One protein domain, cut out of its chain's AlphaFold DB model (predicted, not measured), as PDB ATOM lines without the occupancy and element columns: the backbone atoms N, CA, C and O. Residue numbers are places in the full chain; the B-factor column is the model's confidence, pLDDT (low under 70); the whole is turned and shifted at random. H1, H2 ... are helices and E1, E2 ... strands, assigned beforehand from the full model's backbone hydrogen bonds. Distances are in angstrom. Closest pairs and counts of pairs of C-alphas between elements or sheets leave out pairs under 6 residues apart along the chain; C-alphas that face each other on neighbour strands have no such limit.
ATOM      1  N   THR A 315      50.320  -9.641  64.319       90.94
ATOM      2  CA  THR A 315      51.575  -9.220  63.692       90.94
ATOM      3  C   THR A 315      52.753  -9.431  64.644       90.94
ATOM      4  O   THR A 315      52.601  -9.370  65.866       90.94
ATOM      5  N   SER A 316      53.939  -9.683  64.094       88.88
ATOM      6  CA  SER A 316      55.150 -10.037  64.854       88.88
ATOM      7  C   SER A 316      55.770  -8.896  65.675       88.88
ATOM      8  O   SER A 316      56.635  -9.132  66.517       88.88
ATOM      9  N   ASP A 317      55.333  -7.662  65.465       90.19
ATOM     10  CA  ASP A 317      55.892  -6.456  66.067       90.19
ATOM     11  C   ASP A 317      55.152  -5.996  67.343       90.19
ATOM     12  O   ASP A 317      54.276  -6.682  67.879       90.19
ATOM     13  N   ASP A 318      55.532  -4.833  67.884       91.00
ATOM     14  CA  ASP A 318      54.925  -4.229  69.076       91.00
ATOM     15  C   ASP A 318      54.310  -2.859  68.756       91.00
ATOM     16  O   ASP A 318      54.967  -1.979  68.207       91.00
ATOM     17  N   CYS A 319      53.049  -2.652  69.144       89.62
ATOM     18  CA  CYS A 319      52.360  -1.365  69.005       89.62
ATOM     19  C   CYS A 319      52.851  -0.299  70.002       89.62
ATOM     20  O   CYS A 319      52.451   0.858  69.904       89.62
ATOM     21  N   GLY A 320      53.656  -0.678  71.002       89.00
ATOM     22  CA  GLY A 320      54.251   0.259  71.957       89.00
ATOM     23  C   GLY A 320      53.270   0.853  72.978       89.00
ATOM     24  O   GLY A 320      53.623   1.800  73.683       89.00
ATOM     25  N   THR A 321      52.050   0.312  73.094       89.56
ATOM     26  CA  THR A 321      51.018   0.829  74.010       89.56
ATOM     27  C   THR A 321      51.513   0.920  75.457       89.56
ATOM     28  O   THR A 321      52.105  -0.008  76.005       89.56
ATOM     29  N   LYS A 322      51.256   2.039  76.133       88.56
ATOM     30  CA  LYS A 322      51.564   2.185  77.570       88.56
ATOM     31  C   LYS A 322      50.424   1.694  78.463       88.56
ATOM     32  O   LYS A 322      50.580   1.641  79.682       88.56
ATOM     33  N   LEU A 323      49.289   1.331  77.864       89.25
ATOM     34  CA  LEU A 323      48.140   0.805  78.583       89.25
ATOM     35  C   LEU A 323      48.470  -0.586  79.121       89.25
ATOM     36  O   LEU A 323      48.966  -1.454  78.403       89.25
ATOM     37  N   THR A 324      48.183  -0.788  80.400       91.00
ATOM     38  CA  THR A 324      48.372  -2.070  81.076       91.00
ATOM     39  C   THR A 324      47.125  -2.418  81.868       91.00
ATOM     40  O   THR A 324      46.413  -1.538  82.348       91.00
ATOM     41  N   HIS A 325      46.866  -3.712  82.001       89.94
ATOM     42  CA  HIS A 325      45.821  -4.249  82.853       89.94
ATOM     43  C   HIS A 325      46.464  -4.787  84.132       89.94
ATOM     44  O   HIS A 325      47.372  -5.618  84.059       89.94
ATOM     45  N   LEU A 326      46.015  -4.301  85.291       89.88
ATOM     46  CA  LEU A 326      46.444  -4.822  86.585       89.88
ATOM     47  C   LEU A 326      45.668  -6.108  86.880       89.88
ATOM     48  O   LEU A 326      44.445  -6.085  86.970       89.88
ATOM     49  N   VAL A 327      46.381  -7.218  87.033       88.75
ATOM     50  CA  VAL A 327      45.802  -8.539  87.283       88.75
ATOM     51  C   VAL A 327      46.365  -9.100  88.577       88.75
ATOM     52  O   VAL A 327      47.578  -9.138  88.760       88.75
ATOM     53  N   PHE A 328      45.486  -9.573  89.457       89.00
ATOM     54  CA  PHE A 328      45.880 -10.330  90.641       89.00
ATOM     55  C   PHE A 328      46.015 -11.814  90.297       89.00
ATOM     56  O   PHE A 328      45.044 -12.433  89.859       89.00
ATOM     57  N   ILE A 329      47.206 -12.382  90.489       88.81
ATOM     58  CA  ILE A 329      47.467 -13.792  90.193       88.81
ATOM     59  C   ILE A 329      47.052 -14.651  91.383       88.81
ATOM     60  O   ILE A 329      47.513 -14.457  92.506       88.81
ATOM     61  N   ASN A 330      46.183 -15.621  91.125       86.31
ATOM     62  CA  ASN A 330      45.710 -16.610  92.081       86.31
ATOM     63  C   ASN A 330      45.817 -18.019  91.478       86.31
ATOM     64  O   ASN A 330      46.083 -18.186  90.289       86.31
ATOM     65  N   GLU A 331      45.588 -19.041  92.297       84.12
ATOM     66  CA  GLU A 331      45.675 -20.445  91.873       84.12
ATOM     67  C   GLU A 331      44.717 -20.792  90.719       84.12
ATOM     68  O   GLU A 331      45.021 -21.659  89.903       84.12
ATOM     69  N   ALA A 332      43.587 -20.087  90.598       81.06
ATOM     70  CA  ALA A 332      42.572 -20.342  89.577       81.06
ATOM     71  C   ALA A 332      42.878 -19.693  88.214       81.06
ATOM     72  O   ALA A 332      42.360 -20.141  87.187       81.06
ATOM     73  N   ASN A 333      43.691 -18.631  88.177       83.69
ATOM     74  CA  ASN A 333      43.975 -17.871  86.958       83.69
ATOM     75  C   ASN A 333      45.442 -17.927  86.507       83.69
ATOM     76  O   ASN A 333      45.736 -17.489  85.394       83.69
ATOM     77  N   VAL A 334      46.342 -18.504  87.313       84.25
ATOM     78  CA  VAL A 334      47.787 -18.575  87.039       84.25
ATOM     79  C   VAL A 334      48.107 -19.153  85.657       84.25
ATOM     80  O   VAL A 334      49.013 -18.678  84.980       84.25
ATOM     81  N   THR A 335      47.326 -20.121  85.177       84.44
ATOM     82  CA  THR A 335      47.531 -20.750  83.864       84.44
ATOM     83  C   THR A 335      47.022 -19.913  82.690       84.44
ATOM     84  O   THR A 335      47.506 -20.087  81.574       84.44
ATOM     85  N   ARG A 336      46.089 -18.977  82.914       84.38
ATOM     86  CA  ARG A 336      45.438 -18.184  81.851       84.38
ATOM     87  C   ARG A 336      46.373 -17.174  81.189       84.38
ATOM     88  O   ARG A 336      46.107 -16.750  80.070       84.38
ATOM     89  N   TYR A 337      47.435 -16.767  81.885       87.19
ATOM     90  CA  TYR A 337      48.347 -15.707  81.440       87.19
ATOM     91  C   TYR A 337      49.676 -16.233  80.887       87.19
ATOM     92  O   TYR A 337      50.557 -15.439  80.553       87.19
ATOM     93  N   ILE A 338      49.838 -17.557  80.781       87.50
ATOM     94  CA  ILE A 338      51.041 -18.170  80.208       87.50
ATOM     95  C   ILE A 338      51.195 -17.703  78.754       87.50
ATOM     96  O   ILE A 338      50.262 -17.783  77.957       87.50
ATOM     97  N   GLY A 339      52.382 -17.207  78.408       85.75
ATOM     98  CA  GLY A 339      52.706 -16.709  77.071       85.75
ATOM     99  C   GLY A 339      52.254 -15.274  76.780       85.75
ATOM    100  O   GLY A 339      52.552 -14.779  75.691       85.75
ATOM    101  N   MET A 340      51.574 -14.598  77.716       89.25
ATOM    102  CA  MET A 340      51.316 -13.152  77.642       89.25
ATOM    103  C   MET A 340      52.537 -12.353  78.121       89.25
ATOM    104  O   MET A 340      53.446 -12.907  78.732       89.25
ATOM    105  N   ASN A 341      52.551 -11.040  77.884       90.81
ATOM    106  CA  ASN A 341      53.666 -10.179  78.287       90.81
ATOM    107  C   ASN A 341      53.296  -9.305  79.490       90.81
ATOM    108  O   ASN A 341      52.335  -8.526  79.438       90.81
ATOM    109  N   MET A 342      54.095  -9.392  80.556       90.75
ATOM    110  CA  MET A 342      54.069  -8.420  81.647       90.75
ATOM    111  C   MET A 342      54.939  -7.207  81.321       90.75
ATOM    112  O   MET A 342      55.898  -7.301  80.555       90.75
ATOM    113  N   VAL A 343      54.596  -6.064  81.907       88.38
ATOM    114  CA  VAL A 343      55.383  -4.835  81.808       88.38
ATOM    115  C   VAL A 343      56.149  -4.642  83.108       88.38
ATOM    116  O   VAL A 343      55.567  -4.275  84.130       88.38
ATOM    117  N   GLU A 344      57.460  -4.855  83.055       83.31
ATOM    118  CA  GLU A 344      58.383  -4.634  84.167       83.31
ATOM    119  C   GLU A 344      59.368  -3.536  83.777       83.31
ATOM    120  O   GLU A 344      59.997  -3.619  82.725       83.31
ATOM    121  N   THR A 345      59.427  -2.453  84.563       78.19
ATOM    122  CA  THR A 345      60.320  -1.298  84.304       78.19
ATOM    123  C   THR A 345      60.293  -0.781  82.852       78.19
ATOM    124  O   THR A 345      61.291  -0.310  82.312       78.19
ATOM    125  N   GLY A 346      59.118  -0.841  82.209       74.38
ATOM    126  CA  GLY A 346      58.900  -0.380  80.833       74.38
ATOM    127  C   GLY A 346      59.294  -1.379  79.738       74.38
ATOM    128  O   GLY A 346      59.078  -1.085  78.564       74.38
ATOM    129  N   LYS A 347      59.817  -2.557  80.096       84.25
ATOM    130  CA  LYS A 347      60.142  -3.649  79.172       84.25
ATOM    131  C   LYS A 347      59.070  -4.734  79.204       84.25
ATOM    132  O   LYS A 347      58.446  -4.981  80.236       84.25
ATOM    133  N   LEU A 348      58.866  -5.378  78.056       86.06
ATOM    134  CA  LEU A 348      58.008  -6.552  77.943       86.06
ATOM    135  C   LEU A 348      58.776  -7.794  78.376       86.06
ATOM    136  O   LEU A 348      59.833  -8.093  77.824       86.06
ATOM    137  N   VAL A 349      58.216  -8.516  79.341       88.56
ATOM    138  CA  VAL A 349      58.742  -9.795  79.812       88.56
ATOM    139  C   VAL A 349      57.683 -10.871  79.546       88.56
ATOM    140  O   VAL A 349      56.564 -10.748  80.052       88.56
ATOM    141  N   PRO A 350      57.979 -11.903  78.736       87.88
ATOM    142  CA  PRO A 350      57.038 -12.985  78.477       87.88
ATOM    143  C   PRO A 350      56.846 -13.839  79.735       87.88
ATOM    144  O   PRO A 350      57.805 -14.272  80.371       87.88
ATOM    145  N   LEU A 351      55.591 -14.100  80.088       88.62
ATOM    146  CA  LEU A 351      55.218 -14.874  81.264       88.62
ATOM    147  C   LEU A 351      55.339 -16.372  80.982       88.62
ATOM    148  O   LEU A 351      54.582 -16.939  80.192       88.62
ATOM    149  N   THR A 352      56.271 -17.033  81.661       86.38
ATOM    150  CA  THR A 352      56.420 -18.493  81.616       86.38
ATOM    151  C   THR A 352      55.658 -19.159  82.762       86.38
ATOM    152  O   THR A 352      55.337 -18.533  83.776       86.38
ATOM    153  N   LYS A 353      55.390 -20.463  82.623       83.88
ATOM    154  CA  LYS A 353      54.724 -21.262  83.664       83.88
ATOM    155  C   LYS A 353      55.475 -21.209  85.002       83.88
ATOM    156  O   LYS A 353      54.842 -21.060  86.039       83.88
ATOM    157  N   SER A 354      56.809 -21.282  84.985       84.38
ATOM    158  CA  SER A 354      57.636 -21.233  86.200       84.38
ATOM    159  C   SER A 354      57.583 -19.868  86.892       84.38
ATOM    160  O   SER A 354      57.461 -19.810  88.114       84.38
ATOM    161  N   MET A 355      57.613 -18.774  86.124       84.00
ATOM    162  CA  MET A 355      57.508 -17.419  86.672       84.00
ATOM    163  C   MET A 355      56.147 -17.172  87.319       84.00
ATOM    164  O   MET A 355      56.082 -16.662  88.435       84.00
ATOM    165  N   LEU A 356      55.065 -17.569  86.646       84.62
ATOM    166  CA  LEU A 356      53.701 -17.362  87.128       84.62
ATOM    167  C   LEU A 356      53.419 -18.102  88.442       84.62
ATOM    168  O   LEU A 356      52.783 -17.530  89.327       84.62
ATOM    169  N   SER A 357      53.963 -19.311  88.629       83.62
ATOM    170  CA  SER A 357      53.863 -20.039  89.903       83.62
ATOM    171  C   SER A 357      54.480 -19.271  91.081       83.62
ATOM    172  O   SER A 357      53.924 -19.277  92.174       83.62
ATOM    173  N   GLY A 358      55.586 -18.547  90.866       86.06
ATOM    174  CA  GLY A 358      56.213 -17.687  91.885       86.06
ATOM    175  C   GLY A 358      55.535 -16.320  92.083       86.06
ATOM    176  O   GLY A 358      55.950 -15.519  92.933       86.06
ATOM    177  N   MET A 359      54.508 -16.022  91.281       85.69
ATOM    178  CA  MET A 359      53.753 -14.767  91.308       85.69
ATOM    179  C   MET A 359      52.352 -14.913  91.913       85.69
ATOM    180  O   MET A 359      51.636 -13.917  92.003       85.69
ATOM    181  N   VAL A 360      51.966 -16.107  92.377       86.62
ATOM    182  CA  VAL A 360      50.699 -16.313  93.095       86.62
ATOM    183  C   VAL A 360      50.634 -15.394  94.321       86.62
ATOM    184  O   VAL A 360      51.582 -15.291  95.097       86.62
ATOM    185  N   GLY A 361      49.518 -14.676  94.464       86.06
ATOM    186  CA  GLY A 361      49.303 -13.673  95.507       86.06
ATOM    187  C   GLY A 361      49.810 -12.267  95.164       86.06
ATOM    188  O   GLY A 361      49.653 -11.358  95.979       86.06
ATOM    189  N   LYS A 362      50.401 -12.054  93.980       88.69
ATOM    190  CA  LYS A 362      50.910 -10.745  93.538       88.69
ATOM    191  C   LYS A 362      50.028 -10.139  92.450       88.69
ATOM    192  O   LYS A 362      49.395 -10.841  91.662       88.69
ATOM    193  N   ALA A 363      50.022  -8.810  92.387       89.19
ATOM    194  CA  ALA A 363      49.424  -8.073  91.284       89.19
ATOM    195  C   ALA A 363      50.488  -7.773  90.219       89.19
ATOM    196  O   ALA A 363      51.524  -7.183  90.526       89.19
ATOM    197  N   ILE A 364      50.225  -8.160  88.973       89.81
ATOM    198  CA  ILE A 364      51.108  -7.918  87.829       89.81
ATOM    199  C   ILE A 364      50.420  -7.016  86.807       89.81
ATOM    200  O   ILE A 364      49.196  -7.016  86.672       89.81
ATOM    201  N   ARG A 365      51.209  -6.234  86.068       91.44
ATOM    202  CA  ARG A 365      50.716  -5.420  84.953       91.44
ATOM    203  C   ARG A 365      50.999  -6.137  83.647       91.44
ATOM    204  O   ARG A 365      52.161  -6.367  83.327       91.44
ATOM    205  N   ILE A 366      49.957  -6.450  82.887       91.56
ATOM    206  CA  ILE A 366      50.072  -7.137  81.595       91.56
ATOM    207  C   ILE A 366      49.529  -6.283  80.456       91.56
ATOM    208  O   ILE A 366      48.624  -5.467  80.656       91.56
ATOM    209  N   ARG A 367      50.042  -6.492  79.243       90.31
ATOM    210  CA  ARG A 367      49.363  -6.031  78.024       90.31
ATOM    211  C   ARG A 367      48.366  -7.093  77.570       90.31
ATOM    212  O   ARG A 367      48.604  -8.284  77.741       90.31
ATOM    213  N   ARG A 368      47.229  -6.651  77.029       89.38
ATOM    214  CA  ARG A 368      46.159  -7.524  76.525       89.38
ATOM    215  C   ARG A 368      45.756  -7.097  75.115       89.38
ATOM    216  O   ARG A 368      45.860  -5.905  74.821       89.38
ATOM    217  N   PRO A 369      45.201  -8.009  74.295       89.31
ATOM    218  CA  PRO A 369      44.715  -7.681  72.953       89.31
ATOM    219  C   PRO A 369      43.747  -6.490  72.931       89.31
ATOM    220  O   PRO A 369      43.882  -5.609  72.094       89.31
ATOM    221  N   ILE A 370      42.847  -6.395  73.920       89.38
ATOM    222  CA  ILE A 370      41.862  -5.302  74.053       89.38
ATOM    223  C   ILE A 370      42.486  -3.909  74.271       89.38
ATOM    224  O   ILE A 370      41.823  -2.899  74.083       89.38
ATOM    225  N   LEU A 371      43.756  -3.844  74.688       89.56
ATOM    226  CA  LEU A 371      44.494  -2.596  74.923       89.56
ATOM    227  C   LEU A 371      45.442  -2.246  73.763       89.56
ATOM    228  O   LEU A 371      46.193  -1.264  73.850       89.56
ATOM    229  N   CYS A 372      45.460  -3.074  72.713       91.31
ATOM    230  CA  CYS A 372      46.336  -2.906  71.567       91.31
ATOM    231  C   CYS A 372      45.934  -1.663  70.764       91.31
ATOM    232  O   CYS A 372      44.757  -1.383  70.582       91.31
ATOM    233  N   GLN A 373      46.933  -0.919  70.291       90.25
ATOM    234  CA  GLN A 373      46.746   0.318  69.519       90.25
ATOM    235  C   GLN A 373      46.998   0.100  68.021       90.25
ATOM    236  O   GLN A 373      47.275   1.041  67.281       90.25
ATOM    237  N   ARG A 374      46.974  -1.158  67.569       86.56
ATOM    238  CA  ARG A 374      47.074  -1.483  66.146       86.56
ATOM    239  C   ARG A 374      45.841  -0.929  65.425       86.56
ATOM    240  O   ARG A 374      44.742  -0.970  65.968       86.56
ATOM    241  N   GLY A 375      46.030  -0.422  64.209       77.75
ATOM    242  CA  GLY A 375      44.909  -0.085  63.334       77.75
ATOM    243  C   GLY A 375      44.190  -1.339  62.826       77.75
ATOM    244  O   GLY A 375      44.749  -2.434  62.861       77.75
ATOM    245  N   HIS A 376      42.979  -1.155  62.293       81.19
ATOM    246  CA  HIS A 376      42.095  -2.242  61.852       81.19
ATOM    247  C   HIS A 376      41.721  -3.211  62.989       81.19
ATOM    248  O   HIS A 376      41.606  -2.808  64.141       81.19
ATOM    249  N   VAL A 377      41.428  -4.464  62.645       85.44
ATOM    250  CA  VAL A 377      41.067  -5.527  63.583       85.44
ATOM    251  C   VAL A 377      42.297  -6.228  64.163       85.44
ATOM    252  O   VAL A 377      42.143  -7.047  65.048       85.44
ATOM    253  N   ASP A 378      43.509  -5.924  63.699       91.06
ATOM    254  CA  ASP A 378      44.714  -6.682  64.042       91.06
ATOM    255  C   ASP A 378      45.230  -6.403  65.460       91.06
ATOM    256  O   ASP A 378      44.895  -5.419  66.117       91.06
ATOM    257  N   THR A 379      46.118  -7.271  65.942       92.25
ATOM    258  CA  THR A 379      46.819  -7.106  67.224       92.25
ATOM    259  C   THR A 379      48.305  -7.397  67.062       92.25
ATOM    260  O   THR A 379      48.702  -8.088  66.135       92.25
ATOM    261  N   CYS A 380      49.140  -6.890  67.964       92.12
ATOM    262  CA  CYS A 380      50.590  -7.076  67.901       92.12
ATOM    263  C   CYS A 380      51.073  -8.179  68.866       92.12
ATOM    264  O   CYS A 380      50.436  -8.439  69.897       92.12
ATOM    265  N   ALA A 381      52.239  -8.772  68.600       91.38
ATOM    266  CA  ALA A 381      52.878  -9.792  69.440       91.38
ATOM    267  C   ALA A 381      53.087  -9.321  70.889       91.38
ATOM    268  O   ALA A 381      52.913 -10.090  71.837       91.38
ATOM    269  N   GLY A 382      53.386  -8.029  71.067       90.06
ATOM    270  CA  GLY A 382      53.530  -7.400  72.382       90.06
ATOM    271  C   GLY A 382      52.258  -7.414  73.244       90.06
ATOM    272  O   GLY A 382      52.363  -7.479  74.469       90.06
ATOM    273  N   CYS A 383      51.064  -7.387  72.637       90.69
ATOM    274  CA  CYS A 383      49.779  -7.356  73.355       90.69
ATOM    275  C   CYS A 383      49.065  -8.709  73.421       90.69
ATOM    276  O   CYS A 383      48.296  -8.927  74.356       90.69
ATOM    277  N   SER A 384      49.296  -9.583  72.441       88.56
ATOM    278  CA  SER A 384      48.661 -10.901  72.351       88.56
ATOM    279  C   SER A 384      49.587 -11.989  72.892       88.56
ATOM    280  O   SER A 384      49.430 -12.421  74.032       88.56
ATOM    281  N   SER A 385      50.566 -12.420  72.095       87.25
ATOM    282  CA  SER A 385      51.638 -13.335  72.494       87.25
ATOM    283  C   SER A 385      52.636 -13.467  71.346       87.25
ATOM    284  O   SER A 385      52.228 -13.574  70.190       87.25
ATOM    285  N   VAL A 386      53.928 -13.553  71.667       86.19
ATOM    286  CA  VAL A 386      54.990 -13.833  70.684       86.19
ATOM    287  C   VAL A 386      54.851 -15.240  70.093       86.19
ATOM    288  O   VAL A 386      55.144 -15.465  68.925       86.19
ATOM    289  N   ALA A 387      54.368 -16.207  70.878       84.06
ATOM    290  CA  ALA A 387      54.157 -17.564  70.377       84.06
ATOM    291  C   ALA A 387      53.025 -17.602  69.342       84.06
ATOM    292  O   ALA A 387      53.160 -18.240  68.302       84.06
ATOM    293  N   LYS A 388      51.929 -16.877  69.605       84.94
ATOM    294  CA  LYS A 388      50.767 -16.816  68.709       84.94
ATOM    295  C   LYS A 388      51.026 -15.972  67.455       84.94
ATOM    296  O   LYS A 388      50.373 -16.207  66.450       84.94
ATOM    297  N   SER A 389      51.987 -15.042  67.479       87.25
ATOM    298  CA  SER A 389      52.365 -14.258  66.292       87.25
ATOM    299  C   SER A 389      53.212 -15.024  65.275       87.25
ATOM    300  O   SER A 389      53.437 -14.509  64.187       87.25
ATOM    301  N   LYS A 390      53.714 -16.224  65.609       87.44
ATOM    302  CA  LYS A 390      54.438 -17.070  64.642       87.44
ATOM    303  C   LYS A 390      53.538 -17.505  63.483       87.44
ATOM    304  O   LYS A 390      54.001 -17.594  62.358       87.44
ATOM    305  N   GLU A 391      52.255 -17.709  63.775       87.75
ATOM    306  CA  GLU A 391      51.222 -18.063  62.807       87.75
ATOM    307  C   GLU A 391      50.155 -16.966  62.779       87.75
ATOM    308  O   GLU A 391      49.128 -17.051  63.459       87.75
ATOM    309  N   GLU A 392      50.397 -15.904  62.003       85.94
ATOM    310  CA  GLU A 392      49.635 -14.647  62.077       85.94
ATOM    311  C   GLU A 392      48.110 -14.822  61.979       85.94
ATOM    312  O   GLU A 392      47.367 -14.047  62.579       85.94
ATOM    313  N   ARG A 393      47.631 -15.827  61.232       86.56
ATOM    314  CA  ARG A 393      46.200 -16.080  60.973       86.56
ATOM    315  C   ARG A 393      45.577 -17.176  61.843       86.56
ATOM    316  O   ARG A 393      44.385 -17.450  61.709       86.56
TER     317      ARG A 393
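AT A GLANCE: This is residues 315 to 393 of the 431 residues of an uncharacterized protein of Salmonella muenchen (UniProt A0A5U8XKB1). With little regular structure, this is a small body in which two strand pairs, E1 with E4 and the hairpin E2 and E3, meet at E2 and E4, with short helices H1 and H2 to one side. Long loops, residues 315 to 324 and 367 to 393, fill the other end of the longest axis. The 79 printed residues hold E1 H1 E2 E3 H2 E4, 25 residues, mixed in class, both sheets antiparallel; the whole is compact, radius of gyration of the C-alphas 12.3 A, spanning 36 by 24 by 19 A.

HOW THE PARTS SIT: Start at E1, residues 325 to 328, antiparallel to E4, residues 363 to 366, at 147 degrees; find N 325 and O 366 2.8 A apart. H1, residues 334 to 337, touches H2, residues 353 to 357, closest at the C-alphas of Val 334 and Leu 356, 6.0 A. H2's O i to N i+4 pair is within hydrogen-bond range; H1 is too short for one. In the hairpin E2, residues 341 to 344, and E3, residues 347 to 350, N 342 and O 349 are 2.9 A apart. The closest C-alphas of E2 and E4, Met 342 and Ile 366, are 4.2 A apart.

IN THESE COORDINATES: Find C-alpha 325 at (45.821, -4.249, 82.853), where E1 begins its 9.9 A; E4, 9.8 A, ends at C-alpha 366, (50.072, -7.137, 81.595). H1 spans 6.3 A, E2 9.4 A, E3 9.9 A and H2 6.4 A.

THE WHOLE: The C-alphas farthest apart, Gly 358 and His 376, are 36.6 A apart. The printed part has no cut, the links between named elements are tight, and no printed residue is under 70 in pLDDT.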